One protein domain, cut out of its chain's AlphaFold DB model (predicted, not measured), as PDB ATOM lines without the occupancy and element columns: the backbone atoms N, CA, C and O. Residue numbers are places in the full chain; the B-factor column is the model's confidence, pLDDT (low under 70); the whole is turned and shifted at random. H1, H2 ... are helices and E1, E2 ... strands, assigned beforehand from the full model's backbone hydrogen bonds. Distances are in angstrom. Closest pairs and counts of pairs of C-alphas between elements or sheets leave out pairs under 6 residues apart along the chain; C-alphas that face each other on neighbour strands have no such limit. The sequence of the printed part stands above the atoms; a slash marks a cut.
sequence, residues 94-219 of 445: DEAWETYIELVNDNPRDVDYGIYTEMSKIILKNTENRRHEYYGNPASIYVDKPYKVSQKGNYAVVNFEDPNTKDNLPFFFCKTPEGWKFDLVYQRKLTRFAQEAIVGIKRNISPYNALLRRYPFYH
ATOM      1  N   ASP A  94     140.707 160.455 127.527       96.38
ATOM      2  CA  ASP A  94     139.528 161.161 128.035       96.38
ATOM      3  C   ASP A  94     138.290 160.251 128.017       96.38
ATOM      4  O   ASP A  94     137.621 160.113 129.034       96.38
ATOM      5  N   GLU A  95     138.041 159.518 126.923       96.75
ATOM      6  CA  GLU A  95     136.950 158.530 126.863       96.75
ATOM      7  C   GLU A  95     137.117 157.411 127.906       96.75
ATOM      8  O   GLU A  95     136.147 156.976 128.529       96.75
ATOM      9  N   ALA A  96     138.349 156.936 128.116       96.62
ATOM     10  CA  ALA A  96     138.640 155.920 129.126       96.62
ATOM     11  C   ALA A  96     138.445 156.459 130.552       96.62
ATOM     12  O   ALA A  96     137.960 155.741 131.426       96.62
ATOM     13  N   TRP A  97     138.802 157.722 130.791       94.44
ATOM     14  CA  TRP A  97     138.583 158.398 132.062       94.44
ATOM     15  C   TRP A  97     137.092 158.558 132.370       94.44
ATOM     16  O   TRP A  97     136.666 158.169 133.454       94.44
ATOM     17  N   GLU A  98     136.300 159.034 131.408       92.25
ATOM     18  CA  GLU A  98     134.836 159.126 131.513       92.25
ATOM     19  C   GLU A  98     134.222 157.755 131.830       92.25
ATOM     20  O   GLU A  98     133.460 157.613 132.784       92.25
ATOM     21  N   THR A  99     134.643 156.710 131.108       92.62
ATOM     22  CA  THR A  99     134.157 155.338 131.333       92.62
ATOM     23  C   THR A  99     134.531 154.812 132.723       92.62
ATOM     24  O   THR A  99     133.732 154.150 133.386       92.62
ATOM     25  N   TYR A 100     135.748 155.104 133.194       90.00
ATOM     26  CA  TYR A 100     136.182 154.753 134.547       90.00
ATOM     27  C   TYR A 100     135.350 155.485 135.611       90.00
ATOM     28  O   TYR A 100     134.940 154.871 136.595       90.00
ATOM     29  N   ILE A 101     135.076 156.775 135.414       87.69
ATOM     30  CA  ILE A 101     134.237 157.566 136.318       87.69
ATOM     31  C   ILE A 101     132.806 157.029 136.355       87.69
ATOM     32  O   ILE A 101     132.256 156.857 137.445       87.69
ATOM     33  N   GLU A 102     132.228 156.696 135.200       86.38
ATOM     34  CA  GLU A 102     130.905 156.079 135.108       86.38
ATOM     35  C   GLU A 102     130.856 154.759 135.888       86.38
ATOM     36  O   GLU A 102     129.988 154.577 136.742       86.38
ATOM     37  N   LEU A 103     131.846 153.883 135.683       84.94
ATOM     38  CA  LEU A 103     131.947 152.619 136.409       84.94
ATOM     39  C   LEU A 103     131.962 152.818 137.924       84.94
ATOM     40  O   LEU A 103     131.269 152.105 138.655       84.94
ATOM     41  N   VAL A 104     132.780 153.751 138.415       79.00
ATOM     42  CA  VAL A 104     132.878 153.955 139.859       79.00
ATOM     43  C   VAL A 104     131.590 154.557 140.427       79.00
ATOM     44  O   VAL A 104     131.194 154.189 141.535       79.00
ATOM     45  N   ASN A 105     130.922 155.438 139.681       79.00
ATOM     46  CA  ASN A 105     129.649 156.026 140.090       79.00
ATOM     47  C   ASN A 105     128.524 154.986 140.150       79.00
ATOM     48  O   ASN A 105     127.762 154.970 141.116       79.00
ATOM     49  N   ASP A 106     128.449 154.097 139.162       77.19
ATOM     50  CA  ASP A 106     127.442 153.036 139.131       77.19
ATOM     51  C   ASP A 106     127.681 151.975 140.215       77.19
ATOM     52  O   ASP A 106     126.734 151.351 140.698       77.19
ATOM     53  N   ASN A 107     128.947 151.767 140.606       71.88
ATOM     54  CA  ASN A 107     129.390 150.777 141.594       71.88
ATOM     55  C   ASN A 107     128.683 149.403 141.447       71.88
ATOM     56  O   ASN A 107     128.108 148.879 142.413       71.88
ATOM     57  N   PRO A 108     128.698 148.808 140.243       70.81
ATOM     58  CA  PRO A 108     127.988 147.568 139.974       70.81
ATOM     59  C   PRO A 108     128.646 146.359 140.654       70.81
ATOM     60  O   PRO A 108     129.855 146.349 140.900       70.81
ATOM     61  N   ARG A 109     127.842 145.325 140.943       62.97
ATOM     62  CA  ARG A 109     128.312 144.055 141.532       62.97
ATOM     63  C   ARG A 109     128.738 143.020 140.485       62.97
ATOM     64  O   ARG A 109     129.738 142.352 140.706       62.97
ATOM     65  N   ASP A 110     128.028 142.946 139.357       63.25
ATOM     66  CA  ASP A 110     128.208 141.917 138.323       63.25
ATOM     67  C   ASP A 110     128.217 142.551 136.918       63.25
ATOM     68  O   ASP A 110     127.186 142.632 136.252       63.25
ATOM     69  N   VAL A 111     129.371 143.062 136.470       71.12
ATOM     70  CA  VAL A 111     129.522 143.740 135.162       71.12
ATOM     71  C   VAL A 111     130.806 143.353 134.436       71.12
ATOM     72  O   VAL A 111     131.751 142.838 135.036       71.12
ATOM     73  N   ASP A 112     130.861 143.670 133.139       74.25
ATOM     74  CA  ASP A 112     132.111 143.641 132.384       74.25
ATOM     75  C   ASP A 112     133.000 144.841 132.742       74.25
ATOM     76  O   ASP A 112     132.725 145.995 132.400       74.25
ATOM     77  N   TYR A 113     134.113 144.536 133.403       83.31
ATOM     78  CA  TYR A 113     135.184 145.460 133.762       83.31
ATOM     79  C   TYR A 113     136.136 145.735 132.581       83.31
ATOM     80  O   TYR A 113     137.358 145.710 132.747       83.31
ATOM     81  N   GLY A 114     135.603 145.978 131.380       89.56
ATOM     82  CA  GLY A 114     136.373 146.166 130.140       89.56
ATOM     83  C   GLY A 114     137.389 147.318 130.184       89.56
ATOM     84  O   GLY A 114     138.424 147.254 129.518       89.56
ATOM     85  N   ILE A 115     137.140 148.326 131.022       93.50
ATOM     86  CA  ILE A 115     138.013 149.475 131.271       93.50
ATOM     87  C   ILE A 115     139.303 149.089 132.004       93.50
ATOM     88  O   ILE A 115     140.266 149.847 131.990       93.50
ATOM     89  N   TYR A 116     139.365 147.914 132.627       93.12
ATOM     90  CA  TYR A 116     140.548 147.418 133.328       93.12
ATOM     91  C   TYR A 116     141.371 146.461 132.461       93.12
ATOM     92  O   TYR A 116     140.835 145.700 131.652       93.12
ATOM     93  N   THR A 117     142.690 146.445 132.680       94.88
ATOM     94  CA  THR A 117     143.574 145.405 132.122       94.88
ATOM     95  C   THR A 117     143.209 144.008 132.650       94.88
ATOM     96  O   THR A 117     142.510 143.874 133.658       94.88
ATOM     97  N   GLU A 118     143.685 142.941 132.012       94.25
ATOM     98  CA  GLU A 118     143.352 141.570 132.406       94.25
ATOM     99  C   GLU A 118     143.897 141.215 133.795       94.25
ATOM    100  O   GLU A 118     143.172 140.610 134.596       94.25
ATOM    101  N   MET A 119     145.113 141.655 134.149       93.81
ATOM    102  CA  MET A 119     145.590 141.502 135.531       93.81
ATOM    103  C   MET A 119     144.764 142.337 136.500       93.81
ATOM    104  O   MET A 119     144.457 141.883 137.605       93.81
ATOM    105  N   SER A 120     144.368 143.545 136.099       91.94
ATOM    106  CA  SER A 120     143.535 144.418 136.925       91.94
ATOM    107  C   SER A 120     142.185 143.761 137.249       91.94
ATOM    108  O   SER A 120     141.754 143.802 138.402       91.94
ATOM    109  N   LYS A 121     141.573 143.045 136.296       88.75
ATOM    110  CA  LYS A 121     140.362 142.239 136.531       88.75
ATOM    111  C   LYS A 121     140.593 141.129 137.564       88.75
ATOM    112  O   LYS A 121     139.771 140.952 138.462       88.75
ATOM    113  N   ILE A 122     141.720 140.411 137.501       88.25
ATOM    114  CA  ILE A 122     142.078 139.382 138.503       88.25
ATOM    115  C   ILE A 122     142.250 140.000 139.898       88.25
ATOM    116  O   ILE A 122     141.828 139.425 140.902       88.25
ATOM    117  N   ILE A 123     142.849 141.188 139.968       85.50
ATOM    118  CA  ILE A 123     143.049 141.924 141.217       85.50
ATOM    119  C   ILE A 123     141.709 142.330 141.857       85.50
ATOM    120  O   ILE A 123     141.604 142.320 143.087       85.50
ATOM    121  N   LEU A 124     140.708 142.683 141.044       78.44
ATOM    122  CA  LEU A 124     139.373 143.113 141.486       78.44
ATOM    123  C   LEU A 124     138.453 141.948 141.860       78.44
ATOM    124  O   LEU A 124     137.709 142.053 142.833       78.44
ATOM    125  N   LYS A 125     138.533 140.818 141.143       71.75
ATOM    126  CA  LYS A 125     137.648 139.653 141.334       71.75
ATOM    127  C   LYS A 125     137.643 139.103 142.771       71.75
ATOM    128  O   LYS A 125     136.683 138.467 143.181       71.75
ATOM    129  N   ASN A 126     138.681 139.396 143.561       55.97
ATOM    130  CA  ASN A 126     138.835 138.899 144.931       55.97
ATOM    131  C   ASN A 126     138.681 139.988 146.012       55.97
ATOM    132  O   ASN A 126     139.041 139.764 147.169       55.97
ATOM    133  N   THR A 127     138.168 141.173 145.667       53.66
ATOM    134  CA  THR A 127     137.804 142.216 146.639       53.66
ATOM    135  C   THR A 127     136.298 142.229 146.887       53.66
ATOM    136  O   THR A 127     135.659 143.253 146.689       53.66
ATOM    137  N   GLU A 128     135.729 141.122 147.375       42.19
ATOM    138  CA  GLU A 128     134.281 140.970 147.650       42.19
ATOM    139  C   GLU A 128     133.696 141.995 148.646       42.19
ATOM    140  O   GLU A 128     132.498 142.000 148.905       42.19
ATOM    141  N   ASN A 129     134.510 142.877 149.234       40.88
ATOM    142  CA  ASN A 129     134.034 143.805 150.255       40.88
ATOM    143  C   ASN A 129     134.712 145.177 150.276       40.88
ATOM    144  O   ASN A 129     134.646 145.887 151.279       40.88
ATOM    145  N   ARG A 130     135.366 145.584 149.184       47.06
ATOM    146  CA  ARG A 130     135.715 146.995 149.030       47.06
ATOM    147  C   ARG A 130     134.784 147.573 147.985       47.06
ATOM    148  O   ARG A 130     134.848 147.195 146.823       47.06
ATOM    149  N   ARG A 131     133.951 148.523 148.423       47.81
ATOM    150  CA  ARG A 131     133.452 149.610 147.569       47.81
ATOM    151  C   ARG A 131     134.599 150.043 146.647       47.81
ATOM    152  O   ARG A 131     135.761 149.907 147.040       47.81
ATOM    153  N   HIS A 132     134.313 150.609 145.482       49.84
ATOM    154  CA  HIS A 132     135.312 151.277 144.635       49.84
ATOM    155  C   HIS A 132     135.919 152.533 145.333       49.84
ATOM    156  O   HIS A 132     136.101 153.589 144.740       49.84
ATOM    157  N   GLU A 133     136.204 152.451 146.636       43.38
ATOM    158  CA  GLU A 133     136.998 153.353 147.443       43.38
ATOM    159  C   GLU A 133     138.431 153.252 146.942       43.38
ATOM    160  O   GLU A 133     139.230 152.394 147.334       43.38
ATOM    161  N   TYR A 134     138.748 154.169 146.043       50.81
ATOM    162  CA  TYR A 134     140.108 154.436 145.658       50.81
ATOM    163  C   TYR A 134     140.834 155.030 146.869       50.81
ATOM    164  O   TYR A 134     140.729 156.216 147.175       50.81
ATOM    165  N   TYR A 135     141.524 154.159 147.609       51.59
ATOM    166  CA  TYR A 135     142.307 154.518 148.791       51.59
ATOM    167  C   TYR A 135     141.527 155.310 149.859       51.59
ATOM    168  O   TYR A 135     142.057 156.227 150.483       51.59
ATOM    169  N   GLY A 136     140.263 154.944 150.084       48.22
ATOM    170  CA  GLY A 136     139.410 155.569 151.101       48.22
ATOM    171  C   GLY A 136     138.780 156.901 150.685       48.22
ATOM    172  O   GLY A 136     137.977 157.436 151.445       48.22
ATOM    173  N   ASN A 137     139.081 157.408 149.484       52.72
ATOM    174  CA  ASN A 137     138.347 158.519 148.889       52.72
ATOM    175  C   ASN A 137     137.206 157.968 148.019       52.72
ATOM    176  O   ASN A 137     137.453 157.104 147.167       52.72
ATOM    177  N   PRO A 138     135.962 158.444 148.194       60.28
ATOM    178  CA  PRO A 138     134.896 158.113 147.262       60.28
ATOM    179  C   PRO A 138     135.247 158.744 145.914       60.28
ATOM    180  O   PRO A 138     135.590 159.925 145.864       60.28
ATOM    181  N   ALA A 139     135.188 157.990 144.810       60.47
ATOM    182  CA  ALA A 139     135.598 158.561 143.524       60.47
ATOM    183  C   ALA A 139     134.683 159.693 143.033       60.47
ATOM    184  O   ALA A 139     135.067 160.427 142.129       60.47
ATOM    185  N   SER A 140     133.549 159.910 143.707       65.38
ATOM    186  CA  SER A 140     132.723 161.110 143.575       65.38
ATOM    187  C   SER A 140     133.523 162.410 143.715       65.38
ATOM    188  O   SER A 140     133.134 163.415 143.135       65.38
ATOM    189  N   ILE A 141     134.658 162.420 144.435       75.12
ATOM    190  CA  ILE A 141     135.506 163.620 144.522       75.12
ATOM    191  C   ILE A 141     136.184 163.981 143.196       75.12
ATOM    192  O   ILE A 141     136.720 165.079 143.100       75.12
ATOM    193  N   TYR A 142     136.226 163.075 142.214       79.00
ATOM    194  CA  TYR A 142     136.926 163.268 140.940       79.00
ATOM    195  C   TYR A 142     136.005 163.598 139.765       79.00
ATOM    196  O   TYR A 142     136.515 164.068 138.754       79.00
ATOM    197  N   VAL A 143     134.691 163.381 139.898       77.69
ATOM    198  CA  VAL A 143     133.711 163.467 138.797       77.69
ATOM    199  C   VAL A 143     133.751 164.827 138.103       77.69
ATOM    200  O   VAL A 143     133.940 164.892 136.896       77.69
ATOM    201  N   ASP A 144     133.677 165.912 138.874       81.62
ATOM    202  CA  ASP A 144     133.626 167.277 138.331       81.62
ATOM    203  C   ASP A 144     134.980 168.001 138.401       81.62
ATOM    204  O   ASP A 144     135.065 169.221 138.228       81.62
ATOM    205  N   LYS A 145     136.066 167.282 138.717       87.31
ATOM    206  CA  LYS A 145     137.371 167.920 138.889       87.31
ATOM    207  C   LYS A 145     138.025 168.213 137.539       87.31
ATOM    208  O   LYS A 145     138.182 167.296 136.734       87.31
ATOM    209  N   PRO A 146     138.529 169.442 137.320       90.19
ATOM    210  CA  PRO A 146     139.301 169.745 136.127       90.19
ATOM    211  C   PRO A 146     140.578 168.903 136.110       90.19
ATOM    212  O   PRO A 146     141.336 168.859 137.087       90.19
ATOM    213  N   TYR A 147     140.827 168.248 134.980       92.94
ATOM    214  CA  TYR A 147     141.989 167.391 134.790       92.94
ATOM    215  C   TYR A 147     142.752 167.730 133.509       92.94
ATOM    216  O   TYR A 147     142.274 168.424 132.613       92.94
ATOM    217  N   LYS A 148     143.993 167.248 133.440       94.38
ATOM    218  CA  LYS A 148     144.852 167.285 132.258       94.38
ATOM    219  C   LYS A 148     145.446 165.910 132.010       94.38
ATOM    220  O   LYS A 148     146.059 165.317 132.905       94.38
ATOM    221  N   VAL A 149     145.351 165.452 130.772       95.56
ATOM    222  CA  VAL A 149     146.021 164.234 130.324       95.56
ATOM    223  C   VAL A 149     147.476 164.546 129.975       95.56
ATOM    224  O   VAL A 149     147.772 165.463 129.213       95.56
ATOM    225  N   SER A 150     148.399 163.772 130.540       95.00
ATOM    226  CA  SER A 150     149.795 163.711 130.097       95.00
ATOM    227  C   SER A 150     150.061 162.330 129.518       95.00
ATOM    228  O   SER A 150     149.832 161.340 130.204       95.00
ATOM    229  N   GLN A 151     150.567 162.247 128.289       94.94
ATOM    230  CA  GLN A 151     150.761 160.980 127.582       94.94
ATOM    231  C   GLN A 151     152.196 160.825 127.076       94.94
ATOM    232  O   GLN A 151     152.829 161.786 126.637       94.94
ATOM    233  N   LYS A 152     152.704 159.590 127.115       91.62
ATOM    234  CA  LYS A 152     153.970 159.196 126.504       91.62
ATOM    235  C   LYS A 152     153.920 157.735 126.061       91.62
ATOM    236  O   LYS A 152     153.814 156.839 126.892       91.62
ATOM    237  N   GLY A 153     154.049 157.505 124.754       91.44
ATOM    238  CA  GLY A 153     153.931 156.161 124.182       91.44
ATOM    239  C   GLY A 153     152.573 155.541 124.513       91.44
ATOM    240  O   GLY A 153     151.541 156.200 124.357       91.44
ATOM    241  N   ASN A 154     152.599 154.310 125.023       94.12
ATOM    242  CA  ASN A 154     151.423 153.541 125.438       94.12
ATOM    243  C   ASN A 154     150.942 153.853 126.863       94.12
ATOM    244  O   ASN A 154     150.123 153.114 127.397       94.12
ATOM    245  N   TYR A 155     151.427 154.924 127.495       95.81
ATOM    246  CA  TYR A 155     151.123 155.241 128.889       95.81
ATOM    247  C   TYR A 155     150.615 156.676 129.021       95.81
ATOM    248  O   TYR A 155     151.131 157.599 128.382       95.81
ATOM    249  N   ALA A 156     149.606 156.875 129.863       97.25
ATOM    250  CA  ALA A 156     148.998 158.170 130.119       97.25
ATOM    251  C   ALA A 156     148.632 158.345 131.594       97.25
ATOM    252  O   ALA A 156     148.332 157.388 132.303       97.25
ATOM    253  N   VAL A 157     148.658 159.589 132.054       95.31
ATOM    254  CA  VAL A 157     148.259 159.972 133.405       95.31
ATOM    255  C   VAL A 157     147.196 161.053 133.313       95.31
ATOM    256  O   VAL A 157     147.423 162.085 132.675       95.31
ATOM    257  N   VAL A 158     146.071 160.839 133.987       94.31
ATOM    258  CA  VAL A 158     145.088 161.884 134.289       94.31
ATOM    259  C   VAL A 158     145.568 162.621 135.540       94.31
ATOM    260  O   VAL A 158     145.763 162.009 136.593       94.31
ATOM    261  N   ASN A 159     145.825 163.924 135.406       91.62
ATOM    262  CA  ASN A 159     146.393 164.778 136.453       91.62
ATOM    263  C   ASN A 159     145.404 165.872 136.856       91.62
ATOM    264  O   ASN A 159     144.785 166.475 135.988       91.62
ATOM    265  N   PHE A 160     145.371 166.229 138.136       89.12
ATOM    266  CA  PHE A 160     144.561 167.338 138.661       89.12
ATOM    267  C   PHE A 160     145.428 168.567 138.966       89.12
ATOM    268  O   PHE A 160     146.648 168.505 138.821       89.12
ATOM    269  N   GLU A 161     144.837 169.702 139.338       82.25
ATOM    270  CA  GLU A 161     145.549 170.991 139.421       82.25
ATOM    271  C   GLU A 161     146.719 171.001 140.417       82.25
ATOM    272  O   GLU A 161     147.855 171.235 140.002       82.25
ATOM    273  N   ASP A 162     146.487 170.673 141.693       79.94
ATOM    274  CA  ASP A 162     147.544 170.641 142.718       79.94
ATOM    275  C   ASP A 162     148.008 169.200 142.999       79.94
ATOM    276  O   ASP A 162     147.243 168.436 143.588       79.94
ATOM    277  N   PRO A 163     149.239 168.800 142.617       73.62
ATOM    278  CA  PRO A 163     149.744 167.444 142.838       73.62
ATOM    279  C   PRO A 163     150.111 167.140 144.300       73.62
ATOM    280  O   PRO A 163     150.494 166.009 144.594       73.62
ATOM    281  N   ASN A 164     150.046 168.125 145.203       70.69
ATOM    282  CA  ASN A 164     150.474 167.980 146.596       70.69
ATOM    283  C   ASN A 164     149.328 167.656 147.560       70.69
ATOM    284  O   ASN A 164     149.571 167.507 148.758       70.69
ATOM    285  N   THR A 165     148.090 167.540 147.073       71.06
ATOM    286  CA  THR A 165     146.934 167.231 147.921       71.06
ATOM    287  C   THR A 165     146.541 165.761 147.825       71.06
ATOM    288  O   THR A 165     146.582 165.138 146.760       71.06
ATOM    289  N   LYS A 166     146.081 165.207 148.951       68.44
ATOM    290  CA  LYS A 166     145.500 163.855 149.028       68.44
ATOM    291  C   LYS A 166     144.293 163.629 148.117       68.44
ATOM    292  O   LYS A 166     143.984 162.488 147.786       68.44
ATOM    293  N   ASP A 167     143.643 164.704 147.688       73.50
ATOM    294  CA  ASP A 167     142.434 164.644 146.878       73.50
ATOM    295  C   ASP A 167     142.744 164.674 145.373       73.50
ATOM    296  O   ASP A 167     141.830 164.502 144.575       73.50
ATOM    297  N   ASN A 168     144.006 164.856 144.966       80.31
ATOM    298  CA  ASN A 168     144.432 165.066 143.574       80.31
ATOM    299  C   ASN A 168     145.432 163.997 143.091       80.31
ATOM    300  O   ASN A 168     146.449 164.279 142.448       80.31
ATOM    301  N   LEU A 169     145.124 162.743 143.411       80.25
ATOM    302  CA  LEU A 169     145.881 161.567 142.988       80.25
ATOM    303  C   LEU A 169     145.929 161.442 141.461       80.25
ATOM    304  O   LEU A 169     144.899 161.627 140.818       80.25
ATOM    305  N   PRO A 170     147.076 161.073 140.871       89.06
ATOM    306  CA  PRO A 170     147.112 160.738 139.458       89.06
ATOM    307  C   PRO A 170     146.457 159.379 139.196       89.06
ATOM    308  O   PRO A 170     146.672 158.435 139.968       89.06
ATOM    309  N   PHE A 171     145.750 159.272 138.070       91.56
ATOM    310  CA  PHE A 171     145.186 158.012 137.576       91.56
ATOM    311  C   PHE A 171     145.950 157.527 136.353       91.56
ATOM    312  O   PHE A 171     146.216 158.301 135.431       91.56
ATOM    313  N   PHE A 172     146.341 156.258 136.369       94.31
ATOM    314  CA  PHE A 172     147.217 155.682 135.356       94.31
ATOM    315  C   PHE A 172     146.422 154.900 134.321       94.31
ATOM    316  O   PHE A 172     145.638 154.015 134.654       94.31
ATOM    317  N   PHE A 173     146.675 155.214 133.057       97.19
ATOM    318  CA  PHE A 173     146.081 154.548 131.911       97.19
ATOM    319  C   PHE A 173     147.172 154.013 130.997       97.19
ATOM    320  O   PHE A 173     148.263 154.585 130.897       97.19
ATOM    321  N   CYS A 174     146.873 152.909 130.334       97.12
ATOM    322  CA  CYS A 174     147.755 152.256 129.385       97.12
ATOM    323  C   CYS A 174     146.979 151.886 128.117       97.12
ATOM    324  O   CYS A 174     145.767 151.661 128.155       97.12
ATOM    325  N   LYS A 175     147.668 151.870 126.978       96.38
ATOM    326  CA  LYS A 175     147.088 151.519 125.686       96.38
ATOM    327  C   LYS A 175     147.222 150.016 125.455       96.38
ATOM    328  O   LYS A 175     148.312 149.464 125.550       96.38
ATOM    329  N   THR A 176     146.107 149.386 125.114       95.19
ATOM    330  CA  THR A 176     145.971 147.963 124.773       95.19
ATOM    331  C   THR A 176     145.365 147.822 123.370       95.19
ATOM    332  O   THR A 176     144.906 148.833 122.821       95.19
ATOM    333  N   PRO A 177     145.335 146.621 122.762       94.50
ATOM    334  CA  PRO A 177     144.657 146.411 121.481       94.50
ATOM    335  C   PRO A 177     143.181 146.832 121.489       94.50
ATOM    336  O   PRO A 177     142.677 147.292 120.469       94.50
ATOM    337  N   GLU A 178     142.499 146.730 122.635       94.19
ATOM    338  CA  GLU A 178     141.091 147.118 122.770       94.19
ATOM    339  C   GLU A 178     140.889 148.628 122.983       94.19
ATOM    340  O   GLU A 178     139.771 149.117 122.843       94.19
ATOM    341  N   GLY A 179     141.945 149.373 123.323       96.69
ATOM    342  CA  GLY A 179     141.885 150.803 123.636       96.69
ATOM    343  C   GLY A 179     142.648 151.175 124.908       96.69
ATOM    344  O   GLY A 179     143.493 150.425 125.403       96.69
ATOM    345  N   TRP A 180     142.368 152.360 125.439       98.06
ATOM    346  CA  TRP A 180     142.912 152.849 126.701       98.06
ATOM    347  C   TRP A 180     142.181 152.226 127.885       98.06
ATOM    348  O   TRP A 180     140.956 152.291 127.984       98.06
ATOM    349  N   LYS A 181     142.964 151.640 128.790       97.38
ATOM    350  CA  LYS A 181     142.494 150.947 129.987       97.38
ATOM    351  C   LYS A 181     143.177 151.492 131.230       97.38
ATOM    352  O   LYS A 181     144.322 151.944 131.177       97.38
ATOM    353  N   PHE A 182     142.479 151.426 132.351       94.56
ATOM    354  CA  PHE A 182     142.998 151.767 133.661       94.56
ATOM    355  C   PHE A 182     144.008 150.717 134.145       94.56
ATOM    356  O   PHE A 182     143.706 149.523 134.223       94.56
ATOM    357  N   ASP A 183     145.209 151.176 134.496       94.06
ATOM    358  CA  ASP A 183     146.329 150.343 134.935       94.06
ATOM    359  C   ASP A 183     146.375 150.255 136.465       94.06
ATOM    360  O   ASP A 183     147.150 150.940 137.147       94.06
ATOM    361  N   LEU A 184     145.534 149.386 137.031       90.69
ATOM    362  CA  LEU A 184     145.459 149.199 138.482       90.69
ATOM    363  C   LEU A 184     146.764 148.626 139.060       90.69
ATOM    364  O   LEU A 184     147.081 148.877 140.229       90.69
ATOM    365  N   VAL A 185     147.531 147.873 138.266       91.69
ATOM    366  CA  VAL A 185     148.800 147.278 138.700       91.69
ATOM    367  C   VAL A 185     149.805 148.379 139.025       91.69
ATOM    368  O   VAL A 185     150.271 148.471 140.167       91.69
ATOM    369  N   TYR A 186     150.120 149.256 138.068       91.44
ATOM    370  CA  TYR A 186     151.034 150.367 138.332       91.44
ATOM    371  C   TYR A 186     150.444 151.371 139.316       91.44
ATOM    372  O   TYR A 186     151.189 151.908 140.144       91.44
ATOM    373  N   GLN A 187     149.120 151.555 139.309       89.06
ATOM    374  CA  GLN A 187     148.447 152.417 140.272       89.06
ATOM    375  C   GLN A 187     148.737 151.994 141.715       89.06
ATOM    376  O   GLN A 187     149.043 152.832 142.563       89.06
ATOM    377  N   ARG A 188     148.703 150.688 142.001       86.31
ATOM    378  CA  ARG A 188     149.048 150.139 143.322       86.31
ATOM    379  C   ARG A 188     150.549 150.123 143.593       86.31
ATOM    380  O   ARG A 188     150.974 150.272 144.742       86.31
ATOM    381  N   LYS A 189     151.383 149.964 142.565       85.75
ATOM    382  CA  LYS A 189     152.845 149.926 142.733       85.75
ATOM    383  C   LYS A 189     153.436 151.294 143.055       85.75
ATOM    384  O   LYS A 189     154.302 151.364 143.927       85.75
ATOM    385  N   LEU A 190     152.986 152.355 142.386       86.00
ATOM    386  CA  LEU A 190     153.643 153.664 142.467       86.00
ATOM    387  C   LEU A 190     152.976 154.618 143.457       86.00
ATOM    388  O   LEU A 190     153.673 155.420 144.067       86.00
ATOM    389  N   THR A 191     151.666 154.540 143.670       82.00
ATOM    390  CA  THR A 191     150.965 155.499 144.535       82.00
ATOM    391  C   THR A 191     151.045 155.086 146.008       82.00
ATOM    392  O   THR A 191     150.840 153.919 146.351       82.00
ATOM    393  N   ARG A 192     151.367 156.020 146.912       72.12
ATOM    394  CA  ARG A 192     151.383 155.796 148.369       72.12
ATOM    395  C   ARG A 192     150.757 156.969 149.122       72.12
ATOM    396  O   ARG A 192     150.896 158.117 148.710       72.12
ATOM    397  N   PHE A 193     150.120 156.649 150.246       61.47
ATOM    398  CA  PHE A 193     149.608 157.614 151.214       61.47
ATOM    399  C   PHE A 193     150.525 157.625 152.430       61.47
ATOM    400  O   PHE A 193     150.694 156.592 153.080       61.47
ATOM    401  N   ALA A 194     151.102 158.780 152.751       52.22
ATOM    402  CA  ALA A 194     151.604 159.011 154.096       52.22
ATOM    403  C   ALA A 194     150.408 159.264 155.021       52.22
ATOM    404  O   ALA A 194     149.411 159.857 154.608       52.22
ATOM    405  N   GLN A 195     150.527 158.854 156.284       45.78
ATOM    406  CA  GLN A 195     149.552 159.180 157.336       45.78
ATOM    407  C   GLN A 195     149.351 160.705 157.488       45.78
ATOM    408  O   GLN A 195     148.303 161.141 157.953       45.78
ATOM    409  N   GLU A 196     150.300 161.513 157.000       40.81
ATOM    410  CA  GLU A 196     150.230 162.971 156.922       40.81
ATOM    411  C   GLU A 196     150.055 163.452 155.471       40.81
ATOM    412  O   GLU A 196     151.015 163.847 154.821       40.81
ATOM    413  N   ALA A 197     148.821 163.384 154.960       46.03
ATOM    414  CA  ALA A 197     148.229 164.199 153.880       46.03
ATOM    415  C   ALA A 197     148.926 164.348 152.501       46.03
ATOM    416  O   ALA A 197     148.302 164.900 151.593       46.03
ATOM    417  N   ILE A 198     150.146 163.852 152.293       51.00
ATOM    418  CA  ILE A 198     150.876 163.959 151.029       51.00
ATOM    419  C   ILE A 198     150.839 162.606 150.334       51.00
ATOM    420  O   ILE A 198     151.320 161.594 150.852       51.00
ATOM    421  N   VAL A 199     150.279 162.609 149.130       58.25
ATOM    422  CA  VAL A 199     150.478 161.538 148.160       58.25
ATOM    423  C   VAL A 199     151.897 161.675 147.657       58.25
ATOM    424  O   VAL A 199     152.251 162.686 147.055       58.25
ATOM    425  N   GLY A 200     152.703 160.648 147.870       67.56
ATOM    426  CA  GLY A 200     153.972 160.535 147.173       67.56
ATOM    427  C   GLY A 200     153.950 159.390 146.170       67.56
ATOM    428  O   GLY A 200     153.320 158.346 146.366       67.56
ATOM    429  N   ILE A 201     154.679 159.590 145.084       77.81
ATOM    430  CA  ILE A 201     154.951 158.565 144.088       77.81
ATOM    431  C   ILE A 201     156.231 157.829 144.495       77.81
ATOM    432  O   ILE A 201     157.278 158.441 144.732       77.81
ATOM    433  N   LYS A 202     156.158 156.499 144.598       79.12
ATOM    434  CA  LYS A 202     157.335 155.635 144.712       79.12
ATOM    435  C   LYS A 202     158.138 155.734 143.430       79.12
ATOM    436  O   LYS A 202     157.605 155.573 142.332       79.12
ATOM    437  N   ARG A 203     159.438 155.952 143.584       73.69
ATOM    438  CA  ARG A 203     160.329 156.156 142.454       73.69
ATOM    439  C   ARG A 203     161.108 154.889 142.119       73.69
ATOM    440  O   ARG A 203     162.267 154.758 142.485       73.69
ATOM    441  N   ASN A 204     160.452 153.983 141.406       78.25
ATOM    442  CA  ASN A 204     161.048 152.762 140.863       78.25
ATOM    443  C   ASN A 204     161.177 152.876 139.334       78.25
ATOM    444  O   ASN A 204     160.609 153.795 138.748       78.25
ATOM    445  N   ILE A 205     161.888 151.972 138.658       82.50
ATOM    446  CA  ILE A 205     161.812 151.888 137.193       82.50
ATOM    447  C   ILE A 205     160.368 151.570 136.793       82.50
ATOM    448  O   ILE A 205     159.777 150.589 137.245       82.50
ATOM    449  N   SER A 206     159.793 152.460 135.987       86.06
ATOM    450  CA  SER A 206     158.408 152.411 135.541       86.06
ATOM    451  C   SER A 206     158.247 153.217 134.247       86.06
ATOM    452  O   SER A 206     158.875 154.279 134.114       86.06
ATOM    453  N   PRO A 207     157.358 152.790 133.332       87.75
ATOM    454  CA  PRO A 207     157.015 153.560 132.138       87.75
ATOM    455  C   PRO A 207     156.383 154.925 132.472       87.75
ATOM    456  O   PRO A 207     156.497 155.875 131.696       87.75
ATOM    457  N   TYR A 208     155.803 155.077 133.668       90.00
ATOM    458  CA  TYR A 208     155.175 156.320 134.122       90.00
ATOM    459  C   TYR A 208     156.162 157.375 134.646       90.00
ATOM    460  O   TYR A 208     155.771 158.523 134.847       90.00
ATOM    461  N   ASN A 209     157.448 157.054 134.841       85.31
ATOM    462  CA  ASN A 209     158.402 157.957 135.507       85.31
ATOM    463  C   ASN A 209     158.485 159.353 134.880       85.31
ATOM    464  O   ASN A 209     158.534 160.356 135.592       85.31
ATOM    465  N   ALA A 210     158.470 159.438 133.547       83.88
ATOM    466  CA  ALA A 210     158.513 160.722 132.854       83.88
ATOM    467  C   ALA A 210     157.227 161.547 133.045       83.88
ATOM    468  O   ALA A 210     157.301 162.773 133.057       83.88
ATOM    469  N   LEU A 211     156.081 160.879 133.210       89.31
ATOM    470  CA  LEU A 211     154.764 161.497 133.390       89.31
ATOM    471  C   LEU A 211     154.538 161.959 134.836       89.31
ATOM    472  O   LEU A 211     153.787 162.898 135.076       89.31
ATOM    473  N   LEU A 212     155.230 161.344 135.799       86.81
ATOM    474  CA  LEU A 212     155.019 161.602 137.224       86.81
ATOM    475  C   LEU A 212     155.967 162.644 137.826       86.81
ATOM    476  O   LEU A 212     155.836 162.942 139.007       86.81
ATOM    477  N   ARG A 213     156.862 163.256 137.032       81.50
ATOM    478  CA  ARG A 213     157.903 164.222 137.470       81.50
ATOM    479  C   ARG A 213     157.406 165.388 138.333       81.50
ATOM    480  O   ARG A 213     158.188 165.928 139.108       81.50
ATOM    481  N   ARG A 214     156.138 165.775 138.181       81.69
ATOM    482  CA  ARG A 214     155.489 166.874 138.916       81.69
ATOM    483  C   ARG A 214     155.007 166.506 140.324       81.69
ATOM    484  O   ARG A 214     154.653 167.408 141.073       81.69
ATOM    485  N   TYR A 215     154.922 165.220 140.660       80.06
ATOM    486  CA  TYR A 215     154.407 164.773 141.954       80.06
ATOM    487  C   TYR A 215     155.512 164.722 143.013       80.06
ATOM    488  O   TYR A 215     156.666 164.446 142.676       80.06
ATOM    489  N   PRO A 216     155.184 164.926 144.301       76.12
ATOM    490  CA  PRO A 216     156.094 164.595 145.388       76.12
ATOM    491  C   PRO A 216     156.553 163.138 145.291       76.12
ATOM    492  O   PRO A 216     155.765 162.238 144.996       76.12
ATOM    493  N   PHE A 217     157.831 162.890 145.569       74.38
ATOM    494  CA  PHE A 217     158.391 161.541 145.553       74.38
ATOM    495  C   PHE A 217     158.767 161.088 146.949       74.38
ATOM    496  O   PHE A 217     159.418 161.821 147.700       74.38
ATOM    497  N   TYR A 218     158.471 159.824 147.244       67.25
ATOM    498  CA  TYR A 218     159.149 159.136 148.332       67.25
ATOM    499  C   TYR A 218     160.561 158.796 147.864       67.25
ATOM    500  O   TYR A 218     160.770 157.908 147.031       67.25
ATOM    501  N   HIS A 219     161.535 159.553 148.372       59.41
ATOM    502  CA  HIS A 219     162.943 159.273 148.126       59.41
ATOM    503  C   HIS A 219     163.295 157.870 148.621       59.41
ATOM    504  O   HIS A 219     162.736 157.390 149.601       59.41
TER     505      HIS A 219
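This is residues 94 to 219 of the 445 residues of an uncharacterized protein of Candidatus Gastranaerophilales bacterium (UniProt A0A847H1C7). A strongly twisted wall of four strands, E1 to E4, is met on one face by the first half of helix H1, which stands up from it, while the short helix H3 follows E4 and leads straight into a small separate hairpin of E5 and E6. Helix H2 lies off the sheet and farthest out of the named elements, and the last stretch, residues 203 to 219, loops out from E6 and folds back to it. The printed part has 126 residues, with three named helices and six named strands in the order H1 H2 E1 E2 E3 E4 H3 E5 E6; under half of the residues are in named elements, and the class is mixed, helices and strands. Both sheets, E1 E2 E3 E4 and E5 E6, are antiparallel. The whole is compact and rounded, with a radius of gyration of the C-alphas of 14.0 A and spans of 39 by 32 by 27 A.

H1, residues 94 to 106, is on the sheet of E1, residues 147 to 152, E2, residues 155 to 160, E3, residues 171 to 176, and E4, residues 179 to 182, at a height of 10.7 A over the sheet. It forms two layers with it, a helix on one face of a sheet. H1 stands up from the sheet, its line rising 54 degrees out of the local plane, and its closest C-alphas to E4 are those of Ala 96 and Trp 180, 5.8 A apart. H2, residues 118 to 125, is apart from H1 and not on that sheet. The four strands form a meander, each strand the antiparallel neighbour of the one before, with E1 and E4 as edge strands. In the hairpin of E1 and E2, N 150 and O 157 are 2.9 A apart, within hydrogen-bond range. In the hairpin of E2 and E3, N 156 and O 173 are 2.8 A apart, and in that of E3 and E4, N 174 and O 181 are 2.9 A apart. H3, residues 184 to 190, only grazes the sheet; its closest C-alphas to E3 are those of Phe 172 and Gln 187, 6.0 A apart. H2 and H3 only just touch, with 3 pairs of C-alphas within 8 A, the closest being Ser 120 and Leu 184 at 5.4 A, and their lines are about perpendicular at 86 degrees. E5, residues 191 to 193, and E6, residues 199 to 202, are a hairpin with N 192 and O 200 at 3.1 A. Residues 201 to 202 of E6 also pair, parallel, with residues 217 to 218. In H1, H2 and H3 every O i to N i+4 pair is within hydrogen-bond range.

H1 begins at C-alpha 94, (139.528, 161.161, 128.035), and is 18.3 A long to C-alpha 106. H2 is 10.8 A long. E1 begins at C-alpha 147, (141.989, 167.391, 134.790), and is 16.7 A long; E2 is 16.9 A, E3 16.3 A and E4 10.1 A. H3 is 10.1 A long, E5 7.1 A, and E6 9.7 A, ending at C-alpha 202, (157.335, 155.635, 144.712).

The C-alphas of Asp 110 and His 219 are the two farthest apart, 40.0 A. The printed part has no cut. The links H1 to H2 and H2 to E1 are long, with 11 and 21 residues between the elements. The mean pLDDT of the printed part is 79.5, and it is under 70 at residues 109 to 110, 126 to 140, 166, 193 to 200 and 218 to 219.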